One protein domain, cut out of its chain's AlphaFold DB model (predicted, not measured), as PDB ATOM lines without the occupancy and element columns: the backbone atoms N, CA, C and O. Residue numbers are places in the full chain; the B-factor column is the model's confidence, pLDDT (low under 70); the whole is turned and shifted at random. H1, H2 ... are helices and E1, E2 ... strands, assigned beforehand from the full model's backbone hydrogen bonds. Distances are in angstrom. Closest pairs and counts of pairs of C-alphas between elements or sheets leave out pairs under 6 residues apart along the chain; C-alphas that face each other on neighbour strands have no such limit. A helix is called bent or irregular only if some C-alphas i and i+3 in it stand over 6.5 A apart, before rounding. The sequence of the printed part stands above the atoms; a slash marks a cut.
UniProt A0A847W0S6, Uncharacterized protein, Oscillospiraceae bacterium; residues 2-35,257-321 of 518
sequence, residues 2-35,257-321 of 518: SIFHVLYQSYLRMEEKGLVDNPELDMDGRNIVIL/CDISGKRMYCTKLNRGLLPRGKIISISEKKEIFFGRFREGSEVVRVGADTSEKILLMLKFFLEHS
ATOM      1  N   SER A   2      41.961  61.494  12.587       88.94
ATOM      2  CA  SER A   2      42.741  60.273  12.305       88.94
ATOM      3  C   SER A   2      42.454  59.754  10.889       88.94
ATOM      4  O   SER A   2      41.309  59.823  10.445       88.94
ATOM      5  N   ILE A   3      43.449  59.175  10.206       93.31
ATOM      6  CA  ILE A   3      43.269  58.561   8.875       93.31
ATOM      7  C   ILE A   3      42.205  57.456   8.882       93.31
ATOM      8  O   ILE A   3      41.471  57.295   7.912       93.31
ATOM      9  N   PHE A   4      42.070  56.727   9.994       95.12
ATOM     10  CA  PHE A   4      41.042  55.700  10.141       95.12
ATOM     11  C   PHE A   4      39.639  56.299  10.172       95.12
ATOM     12  O   PHE A   4      38.722  55.741   9.580       95.12
ATOM     13  N   HIS A   5      39.482  57.463  10.806       95.38
ATOM     14  CA  HIS A   5      38.220  58.188  10.770       95.38
ATOM     15  C   HIS A   5      37.918  58.672   9.347       95.38
ATOM     16  O   HIS A   5      36.795  58.521   8.890       95.38
ATOM     17  N   VAL A   6      38.919  59.170   8.609       96.38
ATOM     18  CA  VAL A   6      38.737  59.567   7.202       96.38
ATOM     19  C   VAL A   6      38.294  58.382   6.339       96.38
ATOM     20  O   VAL A   6      37.307  58.499   5.628       96.38
ATOM     21  N   LEU A   7      38.972  57.232   6.423       97.06
ATOM     22  CA  LEU A   7      38.594  56.023   5.675       97.06
ATOM     23  C   LEU A   7      37.175  55.549   6.018       97.06
ATOM     24  O   LEU A   7      36.426  55.153   5.127       97.06
ATOM     25  N   TYR A   8      36.800  55.620   7.297       97.38
ATOM     26  CA  TYR A   8      35.448  55.310   7.752       97.38
ATOM     27  C   TYR A   8      34.411  56.251   7.122       97.38
ATOM     28  O   TYR A   8      33.431  55.774   6.554       97.38
ATOM     29  N   GLN A   9      34.651  57.567   7.146       96.25
ATOM     30  CA  GLN A   9      33.758  58.549   6.519       96.25
ATOM     31  C   GLN A   9      33.689  58.385   4.996       96.25
ATOM     32  O   GLN A   9      32.607  58.491   4.424       96.25
ATOM     33  N   SER A  10      34.807  58.066   4.334       96.12
ATOM     34  CA  SER A  10      34.818  57.753   2.902       96.12
ATOM     35  C   SER A  10      33.892  56.581   2.583       96.12
ATOM     36  O   SER A  10      33.100  56.683   1.652       96.12
ATOM     37  N   TYR A  11      33.935  55.499   3.370       97.19
ATOM     38  CA  TYR A  11      33.025  54.370   3.174       97.19
ATOM     39  C   TYR A  11      31.562  54.787   3.355       97.19
ATOM     40  O   TYR A  11      30.742  54.498   2.488       97.19
ATOM     41  N   LEU A  12      31.235  55.494   4.446       96.81
ATOM     42  CA  LEU A  12      29.865  55.954   4.710       96.81
ATOM     43  C   LEU A  12      29.333  56.840   3.579       96.81
ATOM     44  O   LEU A  12      28.219  56.631   3.112       96.81
ATOM     45  N   ARG A  13      30.153  57.758   3.057       94.88
ATOM     46  CA  ARG A  13      29.776  58.611   1.920       94.88
ATOM     47  C   ARG A  13      29.461  57.794   0.663       94.88
ATOM     48  O   ARG A  13      28.612  58.193  -0.131       94.88
ATOM     49  N   MET A  14      30.156  56.680   0.446       93.00
ATOM     50  CA  MET A  14      29.892  55.785  -0.686       93.00
ATOM     51  C   MET A  14      28.645  54.925  -0.456       93.00
ATOM     52  O   MET A  14      27.894  54.681  -1.400       93.00
ATOM     53  N   GLU A  15      28.404  54.510   0.787       94.69
ATOM     54  CA  GLU A  15      27.195  53.800   1.215       94.69
ATOM     55  C   GLU A  15      25.950  54.676   1.005       94.69
ATOM     56  O   GLU A  15      25.022  54.264   0.314       94.69
ATOM     57  N   GLU A  16      25.977  55.928   1.475       94.81
ATOM     58  CA  GLU A  16      24.903  56.921   1.300       94.81
ATOM     59  C   GLU A  16      24.591  57.217  -0.173       94.81
ATOM     60  O   GLU A  16      23.441  57.453  -0.538       94.81
ATOM     61  N   LYS A  17      25.607  57.178  -1.043       91.25
ATOM     62  CA  LYS A  17      25.451  57.365  -2.494       91.25
ATOM     63  C   LYS A  17      24.983  56.101  -3.232       91.25
ATOM     64  O   LYS A  17      24.878  56.138  -4.457       91.25
ATOM     65  N   GLY A  18      24.752  54.985  -2.536       91.00
ATOM     66  CA  GLY A  18      24.359  53.712  -3.155       91.00
ATOM     67  C   GLY A  18      25.460  53.072  -4.011       91.00
ATOM     68  O   GLY A  18      25.170  52.369  -4.981       91.00
ATOM     69  N   LEU A  19      26.729  53.351  -3.693       89.44
ATOM     70  CA  LEU A  19      27.905  52.855  -4.423       89.44
ATOM     71  C   LEU A  19      28.559  51.649  -3.726       89.44
ATOM     72  O   LEU A  19      29.393  50.967  -4.316       89.44
ATOM     73  N   VAL A  20      28.183  51.369  -2.478       93.06
ATOM     74  CA  VAL A  20      28.523  50.116  -1.790       93.06
ATOM     75  C   VAL A  20      27.587  49.010  -2.265       93.06
ATOM     76  O   VAL A  20      26.393  49.245  -2.441       93.06
ATOM     77  N   ASP A  21      28.137  47.809  -2.461       91.81
ATOM     78  CA  ASP A  21      27.400  46.637  -2.945       91.81
ATOM     79  C   ASP A  21      26.683  46.885  -4.282       91.81
ATOM     80  O   ASP A  21      25.566  46.432  -4.529       91.81
ATOM     81  N   ASN A  22      27.313  47.680  -5.148       85.25
ATOM     82  CA  ASN A  22      26.750  48.053  -6.432       85.25
ATOM     83  C   ASN A  22      27.510  47.377  -7.586       85.25
ATOM     84  O   ASN A  22      28.545  47.892  -8.014       85.25
ATOM     85  N   PRO A  23      27.004  46.247  -8.119       66.38
ATOM     86  CA  PRO A  23      27.636  45.553  -9.239       66.38
ATOM     87  C   PRO A  23      27.545  46.328 -10.567       66.38
ATOM     88  O   PRO A  23      28.200  45.944 -11.529       66.38
ATOM     89  N   GLU A  24      26.754  47.406 -10.645       60.66
ATOM     90  CA  GLU A  24      26.577  48.229 -11.854       60.66
ATOM     91  C   GLU A  24      27.637  49.337 -11.988       60.66
ATOM     92  O   GLU A  24      27.731  49.986 -13.026       60.66
ATOM     93  N   LEU A  25      28.506  49.523 -10.989       60.25
ATOM     94  CA  LEU A  25      29.684  50.400 -11.105       60.25
ATOM     95  C   LEU A  25      30.701  49.933 -12.167       60.25
ATOM     96  O   LEU A  25      31.636  50.659 -12.501       60.25
ATOM     97  N   ASP A  26      30.498  48.741 -12.725       51.72
ATOM     98  CA  ASP A  26      31.254  48.166 -13.838       51.72
ATOM     99  C   ASP A  26      31.024  48.892 -15.187       51.72
ATOM    100  O   ASP A  26      31.754  48.669 -16.151       51.72
ATOM    101  N   MET A  27      30.057  49.819 -15.277       45.06
ATOM    102  CA  MET A  27      29.688  50.504 -16.533       45.06
ATOM    103  C   MET A  27      30.790  51.383 -17.163       45.06
ATOM    104  O   MET A  27      30.681  51.726 -18.337       45.06
ATOM    105  N   ASP A  28      31.871  51.693 -16.439       51.50
ATOM    106  CA  ASP A  28      33.045  52.404 -16.980       51.50
ATOM    107  C   ASP A  28      34.144  51.450 -17.513       51.50
ATOM    108  O   ASP A  28      35.240  51.903 -17.849       51.50
ATOM    109  N   GLY A  29      33.908  50.128 -17.531       54.28
ATOM    110  CA  GLY A  29      34.907  49.116 -17.912       54.28
ATOM    111  C   GLY A  29      36.031  48.923 -16.885       54.28
ATOM    112  O   GLY A  29      37.063  48.329 -17.192       54.28
ATOM    113  N   ARG A  30      35.853  49.454 -15.668       57.00
ATOM    114  CA  ARG A  30      36.864  49.458 -14.597       57.00
ATOM    115  C   ARG A  30      36.620  48.413 -13.498       57.00
ATOM    116  O   ARG A  30      37.469  48.278 -12.622       57.00
ATOM    117  N   ASN A  31      35.492  47.692 -13.534       61.38
ATOM    118  CA  ASN A  31      35.095  46.656 -12.569       61.38
ATOM    119  C   ASN A  31      35.325  47.038 -11.096       61.38
ATOM    120  O   ASN A  31      35.981  46.337 -10.324       61.38
ATOM    121  N   ILE A  32      34.810  48.218 -10.742       69.94
ATOM    122  CA  ILE A  32      35.030  48.896  -9.467       69.94
ATOM    123  C   ILE A  32      33.884  48.554  -8.516       69.94
ATOM    124  O   ILE A  32      32.803  49.111  -8.656       69.94
ATOM    125  N   VAL A  33      34.092  47.684  -7.520       79.31
ATOM    126  CA  VAL A  33      33.059  47.413  -6.496       79.31
ATOM    127  C   VAL A  33      33.590  47.665  -5.091       79.31
ATOM    128  O   VAL A  33      34.554  47.040  -4.643       79.31
ATOM    129  N   ILE A  34      32.920  48.564  -4.364       89.62
ATOM    130  CA  ILE A  34      33.105  48.698  -2.919       89.62
ATOM    131  C   ILE A  34      32.235  47.642  -2.251       89.62
ATOM    132  O   ILE A  34      31.013  47.636  -2.380       89.62
ATOM    133  N   LEU A  35      32.889  46.730  -1.546       93.69
ATOM    134  CA  LEU A  35      32.233  45.574  -0.957       93.69
ATOM    135  C   LEU A  35      31.352  45.963   0.249       93.69
ATOM    136  O   LEU A  35      31.760  46.817   1.050       93.69
ATOM    137  N   CYS A 257      33.200  52.377  20.367       95.31
ATOM    138  CA  CYS A 257      34.293  52.376  19.405       95.31
ATOM    139  C   CYS A 257      35.028  53.722  19.417       95.31
ATOM    140  O   CYS A 257      34.421  54.763  19.167       95.31
ATOM    141  N   ASP A 258      36.349  53.694  19.588       94.12
ATOM    142  CA  ASP A 258      37.173  54.906  19.688       94.12
ATOM    143  C   ASP A 258      37.282  55.683  18.354       94.12
ATOM    144  O   ASP A 258      37.703  56.838  18.337       94.12
ATOM    145  N   ILE A 259      36.905  55.077  17.218       94.81
ATOM    146  CA  ILE A 259      36.974  55.710  15.886       94.81
ATOM    147  C   ILE A 259      35.634  56.329  15.474       94.81
ATOM    148  O   ILE A 259      35.604  57.452  14.961       94.81
ATOM    149  N   SER A 260      34.533  55.591  15.652       95.81
ATOM    150  CA  SER A 260      33.192  56.034  15.248       95.81
ATOM    151  C   SER A 260      32.402  56.702  16.374       95.81
ATOM    152  O   SER A 260      31.403  57.358  16.089       95.81
ATOM    153  N   GLY A 261      32.813  56.536  17.636       95.31
ATOM    154  CA  GLY A 261      32.131  57.075  18.818       95.31
ATOM    155  C   GLY A 261      30.817  56.372  19.175       95.31
ATOM    156  O   GLY A 261      30.133  56.789  20.105       95.31
ATOM    157  N   LYS A 262      30.439  55.315  18.446       96.00
ATOM    158  CA  LYS A 262      29.186  54.575  18.653       96.00
ATOM    159  C   LYS A 262      29.428  53.332  19.514       96.00
ATOM    160  O   LYS A 262      30.462  52.676  19.373       96.00
ATOM    161  N   ARG A 263      28.457  52.984  20.364       96.00
ATOM    162  CA  ARG A 263      28.453  51.725  21.123       96.00
ATOM    163  C   ARG A 263      28.098  50.561  20.196       96.00
ATOM    164  O   ARG A 263      27.016  50.565  19.616       96.00
ATOM    165  N   MET A 264      29.001  49.597  20.037       96.19
ATOM    166  CA  MET A 264      28.830  48.431  19.160       96.19
ATOM    167  C   MET A 264      29.730  47.269  19.596       96.19
ATOM    168  O   MET A 264      30.578  47.435  20.469       96.19
ATOM    169  N   TYR A 265      29.570  46.101  18.974       96.00
ATOM    170  CA  TYR A 265      30.462  44.961  19.180       96.00
ATOM    171  C   TYR A 265      31.902  45.327  18.782       96.00
ATOM    172  O   TYR A 265      32.166  45.676  17.626       96.00
ATOM    173  N   CYS A 266      32.834  45.273  19.734       93.69
ATOM    174  CA  CYS A 266      34.247  45.562  19.520       93.69
ATOM    175  C   CYS A 266      35.023  44.277  19.223       93.69
ATOM    176  O   CYS A 266      35.148  43.390  20.064       93.69
ATOM    177  N   THR A 267      35.576  44.189  18.013       90.19
ATOM    178  CA  THR A 267      36.323  43.011  17.562       90.19
ATOM    179  C   THR A 267      37.788  43.074  17.992       90.19
ATOM    180  O   THR A 267      38.427  44.129  17.983       90.19
ATOM    181  N   LYS A 268      38.353  41.903  18.308       86.44
ATOM    182  CA  LYS A 268      39.804  41.700  18.452       86.44
ATOM    183  C   LYS A 268      40.448  41.169  17.160       86.44
ATOM    184  O   LYS A 268      41.674  41.200  17.026       86.44
ATOM    185  N   LEU A 269      39.650  40.701  16.194       86.81
ATOM    186  CA  LEU A 269      40.102  40.081  14.949       86.81
ATOM    187  C   LEU A 269      39.727  40.930  13.730       86.81
ATOM    188  O   LEU A 269      38.665  40.804  13.132       86.81
ATOM    189  N   ASN A 270      40.678  41.735  13.274       88.56
ATOM    190  CA  ASN A 270      40.506  42.520  12.055       88.56
ATOM    191  C   ASN A 270      40.899  41.722  10.808       88.56
ATOM    192  O   ASN A 270      41.851  40.926  10.847       88.56
ATOM    193  N   ARG A 271      40.213  41.987   9.690       89.69
ATOM    194  CA  ARG A 271      40.542  41.395   8.389       89.69
ATOM    195  C   ARG A 271      41.947  41.789   7.921       89.69
ATOM    196  O   ARG A 271      42.455  42.870   8.221       89.69
ATOM    197  N   GLY A 272      42.575  40.895   7.164       87.19
ATOM    198  CA  GLY A 272      43.834  41.178   6.481       87.19
ATOM    199  C   GLY A 272      43.634  42.006   5.207       87.19
ATOM    200  O   GLY A 272      42.581  41.962   4.574       87.19
ATOM    201  N   LEU A 273      44.682  42.723   4.819       84.00
ATOM    202  CA  LEU A 273      44.865  43.423   3.549       84.00
ATOM    203  C   LEU A 273      46.105  42.851   2.854       84.00
ATOM    204  O   LEU A 273      46.966  42.293   3.525       84.00
ATOM    205  N   LEU A 274      46.217  42.971   1.527       69.25
ATOM    206  CA  LEU A 274      47.352  42.464   0.735       69.25
ATOM    207  C   LEU A 274      47.787  41.038   1.167       69.25
ATOM    208  O   LEU A 274      48.746  40.819   1.915       69.25
ATOM    209  N   PRO A 275      47.175  40.045   0.521       66.88
ATOM    210  CA  PRO A 275      46.754  38.729   1.028       66.88
ATOM    211  C   PRO A 275      46.235  38.564   2.470       66.88
ATOM    212  O   PRO A 275      45.100  38.131   2.650       66.88
ATOM    213  N   ARG A 276      47.053  38.805   3.504       77.81
ATOM    214  CA  ARG A 276      46.712  38.511   4.922       77.81
ATOM    215  C   ARG A 276      47.301  39.517   5.916       77.81
ATOM    216  O   ARG A 276      47.154  39.347   7.127       77.81
ATOM    217  N   GLY A 277      47.975  40.548   5.425       83.81
ATOM    218  CA  GLY A 277      48.667  41.519   6.249       83.81
ATOM    219  C   GLY A 277      47.703  42.352   7.084       83.81
ATOM    220  O   GLY A 277      46.815  43.007   6.552       83.81
ATOM    221  N   LYS A 278      47.862  42.350   8.406       88.12
ATOM    222  CA  LYS A 278      46.999  43.145   9.289       88.12
ATOM    223  C   LYS A 278      47.624  44.508   9.565       88.12
ATOM    224  O   LYS A 278      48.805  44.575   9.903       88.12
ATOM    225  N   ILE A 279      46.816  45.567   9.440       88.38
ATOM    226  CA  ILE A 279      47.158  46.918   9.920       88.38
ATOM    227  C   ILE A 279      46.873  47.022  11.420       88.38
ATOM    228  O   ILE A 279      47.698  47.523  12.176       88.38
ATOM    229  N   ILE A 280      45.717  46.514  11.855       85.19
ATOM    230  CA  ILE A 280      45.324  46.474  13.264       85.19
ATOM    231  C   ILE A 280      45.422  45.022  13.736       85.19
ATOM    232  O   ILE A 280      44.573  44.187  13.414       85.19
ATOM    233  N   SER A 281      46.475  44.706  14.486       78.88
ATOM    234  CA  SER A 281      46.673  43.386  15.089       78.88
ATOM    235  C   SER A 281      46.899  43.512  16.585       78.88
ATOM    236  O   SER A 281      47.838  44.189  17.006       78.88
ATOM    237  N   ILE A 282      46.101  42.803  17.373       74.31
ATOM    238  CA  ILE A 282      46.332  42.647  18.806       74.31
ATOM    239  C   ILE A 282      47.111  41.348  19.011       74.31
ATOM    240  O   ILE A 282      46.796  40.323  18.408       74.31
ATOM    241  N   SER A 283      48.164  41.399  19.826       70.81
ATOM    242  CA  SER A 283      48.867  40.197  20.260       70.81
ATOM    243  C   SER A 283      48.506  39.892  21.703       70.81
ATOM    244  O   SER A 283      48.528  40.777  22.549       70.81
ATOM    245  N   GLU A 284      48.218  38.626  21.982       67.94
ATOM    246  CA  GLU A 284      47.847  38.158  23.322       67.94
ATOM    247  C   GLU A 284      49.064  37.824  24.198       67.94
ATOM    248  O   GLU A 284      48.927  37.396  25.344       67.94
ATOM    249  N   LYS A 285      50.286  38.027  23.688       74.19
ATOM    250  CA  LYS A 285      51.503  37.811  24.472       74.19
ATOM    251  C   LYS A 285      51.666  38.935  25.492       74.19
ATOM    252  O   LYS A 285      51.965  40.065  25.114       74.19
ATOM    253  N   LYS A 286      51.555  38.592  26.781       68.31
ATOM    254  CA  LYS A 286      51.697  39.523  27.920       68.31
ATOM    255  C   LYS A 286      52.962  40.381  27.867       68.31
ATOM    256  O   LYS A 286      52.927  41.537  28.271       68.31
ATOM    257  N   GLU A 287      54.048  39.849  27.314       72.56
ATOM    258  CA  GLU A 287      55.325  40.553  27.116       72.56
ATOM    259  C   GLU A 287      55.190  41.859  26.314       72.56
ATOM    260  O   GLU A 287      55.966  42.786  26.521       72.56
ATOM    261  N   ILE A 288      54.200  41.961  25.419       70.94
ATOM    262  CA  ILE A 288      54.030  43.114  24.519       70.94
ATOM    263  C   ILE A 288      53.409  44.318  25.240       70.94
ATOM    264  O   ILE A 288      53.585  45.456  24.806       70.94
ATOM    265  N   PHE A 289      52.711  44.085  26.352       73.06
ATOM    266  CA  PHE A 289      52.007  45.121  27.110       73.06
ATOM    267  C   PHE A 289      52.371  45.162  28.601       73.06
ATOM    268  O   PHE A 289      51.796  45.957  29.349       73.06
ATOM    269  N   PHE A 290      53.348  44.359  29.034       71.12
ATOM    270  CA  PHE A 290      53.770  44.279  30.430       71.12
ATOM    271  C   PHE A 290      54.142  45.661  30.992       71.12
ATOM    272  O   PHE A 290      54.936  46.398  30.405       71.12
ATOM    273  N   GLY A 291      53.537  46.025  32.126       76.50
ATOM    274  CA  GLY A 291      53.745  47.317  32.788       76.50
ATOM    275  C   GLY A 291      53.055  48.521  32.131       76.50
ATOM    276  O   GLY A 291      53.242  49.634  32.616       76.50
ATOM    277  N   ARG A 292      52.271  48.333  31.056       79.69
ATOM    278  CA  ARG A 292      51.515  49.413  30.387       79.69
ATOM    279  C   ARG A 292      50.008  49.173  30.388       79.69
ATOM    280  O   ARG A 292      49.269  50.040  30.833       79.69
ATOM    281  N   PHE A 293      49.583  48.002  29.921       80.06
ATOM    282  CA  PHE A 293      48.175  47.611  29.807       80.06
ATOM    283  C   PHE A 293      47.983  46.217  30.415       80.06
ATOM    284  O   PHE A 293      48.930  45.433  30.495       80.06
ATOM    285  N   ARG A 294      46.776  45.898  30.872       76.50
ATOM    286  CA  ARG A 294      46.372  44.565  31.347       76.50
ATOM    287  C   ARG A 294      45.996  43.658  30.185       76.50
ATOM    288  O   ARG A 294      46.293  42.466  30.219       76.50
ATOM    289  N   GLU A 295      45.376  44.232  29.162       75.38
ATOM    290  CA  GLU A 295      44.947  43.537  27.955       75.38
ATOM    291  C   GLU A 295      44.997  44.458  26.731       75.38
ATOM    292  O   GLU A 295      44.998  45.681  26.842       75.38
ATOM    293  N   GLY A 296      45.037  43.866  25.535       70.31
ATOM    294  CA  GLY A 296      45.157  44.631  24.290       70.31
ATOM    295  C   GLY A 296      43.980  45.573  24.001       70.31
ATOM    296  O   GLY A 296      44.175  46.584  23.330       70.31
ATOM    297  N   SER A 297      42.786  45.278  24.527       73.62
ATOM    298  CA  SER A 297      41.578  46.113  24.395       73.62
ATOM    299  C   SER A 297      41.695  47.467  25.096       73.62
ATOM    300  O   SER A 297      40.986  48.394  24.720       73.62
ATOM    301  N   GLU A 298      42.608  47.620  26.059       79.00
ATOM    302  CA  GLU A 298      42.845  48.905  26.731       79.00
ATOM    303  C   GLU A 298      43.593  49.915  25.842       79.00
ATOM    304  O   GLU A 298      43.619  51.103  26.153       79.00
ATOM    305  N   VAL A 299      44.209  49.463  24.740       82.06
ATOM    306  CA  VAL A 299      44.949  50.344  23.821       82.06
ATOM    307  C   VAL A 299      44.004  51.053  22.860       82.06
ATOM    308  O   VAL A 299      44.118  52.259  22.647       82.06
ATOM    309  N   VAL A 300      43.118  50.285  22.225       86.44
ATOM    310  CA  VAL A 300      42.132  50.787  21.268       86.44
ATOM    311  C   VAL A 300      40.983  49.797  21.138       86.44
ATOM    312  O   VAL A 300      41.187  48.593  20.958       86.44
ATOM    313  N   ARG A 301      39.763  50.322  21.168       91.19
ATOM    314  CA  ARG A 301      38.515  49.596  20.961       91.19
ATOM    315  C   ARG A 301      37.964  49.942  19.594       91.19
ATOM    316  O   ARG A 301      37.513  51.059  19.322       91.19
ATOM    317  N   VAL A 302      38.003  48.960  18.704       93.25
ATOM    318  CA  VAL A 302      37.529  49.111  17.331       93.25
ATOM    319  C   VAL A 302      36.267  48.279  17.161       93.25
ATOM    320  O   VAL A 302      36.278  47.065  17.339       93.25
ATOM    321  N   GLY A 303      35.162  48.943  16.833       95.56
ATOM    322  CA  GLY A 303      33.909  48.278  16.504       95.56
ATOM    323  C   GLY A 303      34.031  47.456  15.221       95.56
ATOM    324  O   GLY A 303      34.686  47.912  14.283       95.56
ATOM    325  N   ALA A 304      33.408  46.279  15.154       94.94
ATOM    326  CA  ALA A 304      33.533  45.367  14.013       94.94
ATOM    327  C   ALA A 304      33.079  46.000  12.693       94.94
ATOM    328  O   ALA A 304      33.873  46.059  11.757       94.94
ATOM    329  N   ASP A 305      31.881  46.589  12.651       96.62
ATOM    330  CA  ASP A 305      31.396  47.328  11.479       96.62
ATOM    331  C   ASP A 305      32.340  48.472  11.102       96.62
ATOM    332  O   ASP A 305      32.650  48.680   9.933       96.62
ATOM    333  N   THR A 306      32.833  49.214  12.099       97.12
ATOM    334  CA  THR A 306      33.760  50.328  11.858       97.12
ATOM    335  C   THR A 306      35.061  49.818  11.229       97.12
ATOM    336  O   THR A 306      35.531  50.392  10.247       97.12
ATOM    337  N   SER A 307      35.613  48.717  11.746       95.38
ATOM    338  CA  SER A 307      36.816  48.069  11.218       95.38
ATOM    339  C   SER A 307      36.610  47.551   9.795       95.38
ATOM    340  O   SER A 307      37.416  47.851   8.913       95.38
ATOM    341  N   GLU A 308      35.511  46.832   9.545       95.75
ATOM    342  CA  GLU A 308      35.169  46.314   8.220       95.75
ATOM    343  C   GLU A 308      35.067  47.452   7.206       95.75
ATOM    344  O   GLU A 308      35.757  47.408   6.190       95.75
ATOM    345  N   LYS A 309      34.315  48.520   7.502       97.44
ATOM    346  CA  LYS A 309      34.160  49.682   6.608       97.44
ATOM    347  C   LYS A 309      35.502  50.331   6.259       97.44
ATOM    348  O   LYS A 309      35.802  50.546   5.086       97.44
ATOM    349  N   ILE A 310      36.352  50.572   7.260       96.44
ATOM    350  CA  ILE A 310      37.698  51.138   7.067       96.44
ATOM    351  C   ILE A 310      38.549  50.243   6.164       96.44
ATOM    352  O   ILE A 310      39.180  50.716   5.216       96.44
ATOM    353  N   LEU A 311      38.597  48.947   6.469       94.75
ATOM    354  CA  LEU A 311      39.486  48.010   5.792       94.75
ATOM    355  C   LEU A 311      38.957  47.633   4.402       94.75
ATOM    356  O   LEU A 311      39.758  47.399   3.505       94.75
ATOM    357  N   LEU A 312      37.644  47.612   4.177       95.00
ATOM    358  CA  LEU A 312      37.037  47.460   2.849       95.00
ATOM    359  C   LEU A 312      37.313  48.684   1.974       95.00
ATOM    360  O   LEU A 312      37.692  48.505   0.818       95.00
ATOM    361  N   MET A 313      37.218  49.900   2.523       95.38
ATOM    362  CA  MET A 313      37.574  51.125   1.794       95.38
ATOM    363  C   MET A 313      39.056  51.144   1.414       95.38
ATOM    364  O   MET A 313      39.423  51.484   0.292       95.38
ATOM    365  N   LEU A 314      39.933  50.723   2.326       94.62
ATOM    366  CA  LEU A 314      41.355  50.658   2.018       94.62
ATOM    367  C   LEU A 314      41.692  49.537   1.027       94.62
ATOM    368  O   LEU A 314      42.504  49.733   0.126       94.62
ATOM    369  N   LYS A 315      41.060  48.366   1.166       92.56
ATOM    370  CA  LYS A 315      41.172  47.267   0.200       92.56
ATOM    371  C   LYS A 315      40.758  47.728  -1.191       92.56
ATOM    372  O   LYS A 315      41.475  47.456  -2.146       92.56
ATOM    373  N   PHE A 316      39.645  48.452  -1.280       91.50
ATOM    374  CA  PHE A 316      39.187  49.062  -2.515       91.50
ATOM    375  C   PHE A 316      40.289  49.916  -3.143       91.50
ATOM    376  O   PHE A 316      40.673  49.661  -4.278       91.50
ATOM    377  N   PHE A 317      40.875  50.859  -2.407       91.88
ATOM    378  CA  PHE A 317      41.930  51.692  -2.982       91.88
ATOM    379  C   PHE A 317      43.168  50.903  -3.420       91.88
ATOM    380  O   PHE A 317      43.788  51.253  -4.414       91.88
ATOM    381  N   LEU A 318      43.531  49.842  -2.697       89.56
ATOM    382  CA  LEU A 318      44.699  49.012  -3.011       89.56
ATOM    383  C   LEU A 318      44.500  48.091  -4.222       89.56
ATOM    384  O   LEU A 318      45.485  47.678  -4.828       89.56
ATOM    385  N   GLU A 319      43.262  47.724  -4.544       83.56
ATOM    386  CA  GLU A 319      42.950  46.846  -5.681       83.56
ATOM    387  C   GLU A 319      42.710  47.605  -6.983       83.56
ATOM    388  O   GLU A 319      42.831  47.013  -8.057       83.56
ATOM    389  N   HIS A 320      42.416  48.902  -6.892       78.25
ATOM    390  CA  HIS A 320      42.196  49.766  -8.045       78.25
ATOM    391  C   HIS A 320      43.400  50.692  -8.233       78.25
ATOM    392  O   HIS A 320      43.706  51.538  -7.388       78.25
ATOM    393  N   SER A 321      44.083  50.541  -9.370       77.25
ATOM    394  CA  SER A 321      45.248  51.354  -9.753       77.25
ATOM    395  C   SER A 321      44.920  52.843  -9.900       77.25
ATOM    396  O   SER A 321      45.821  53.674  -9.845       77.25
TER     397      SER A 321
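Overview. This is residues 2 to 35 and 257 to 321 of the 518 residues of an uncharacterized protein of Oscillospiraceae bacterium (UniProt A0A847W0S6). With little regular structure, this is two helices, H1 and H3, crossing at about a right angle, with long loops of residues 266 to 303 reaching to one end and the short helix H2 towards the other. Of 99 printed residues, 39 are in named elements, mostly helix: H1, H2, strand E1, H3. The whole is loose, with a radius of gyration of the C-alphas of 15.8 A, and spans 55 by 29 by 20 A.

Along the chain. Find C-alpha 3 at (43.269, 58.561, 8.875); H1 runs from there to residue 16, 19.9 A. H2, residues 23 to 28, is irregular: C-alphas 25 and 28 are 7.1 A apart. E1 is residues 263 to 265. H3, residues 304 to 319, runs 21.9 A to C-alpha 319 at (42.950, 46.846, -5.681).

Arrangement. H1 and H3 touch, about perpendicular at 89 degrees; look at their closest C-alphas, Tyr 8 and Ile 310, 4.8 A. H2 and H3 are apart. E1 pairs with no named strand. Every O i to N i+4 pair is within hydrogen-bond range in H1 and H3; in H2 0 of 2 are, and 1 of 3 O i to N i+3 pairs.

Size, cuts and confidence. C-alphas 27 and 291 are farthest apart, 55.0 A. Residues 36 to 256 are not printed, a 21.6 A gap between C-alphas 35 and 257. E1 to H3 is a long link. Confidence is under 70 at residues 23 to 32, 274 to 275, 284 and 286.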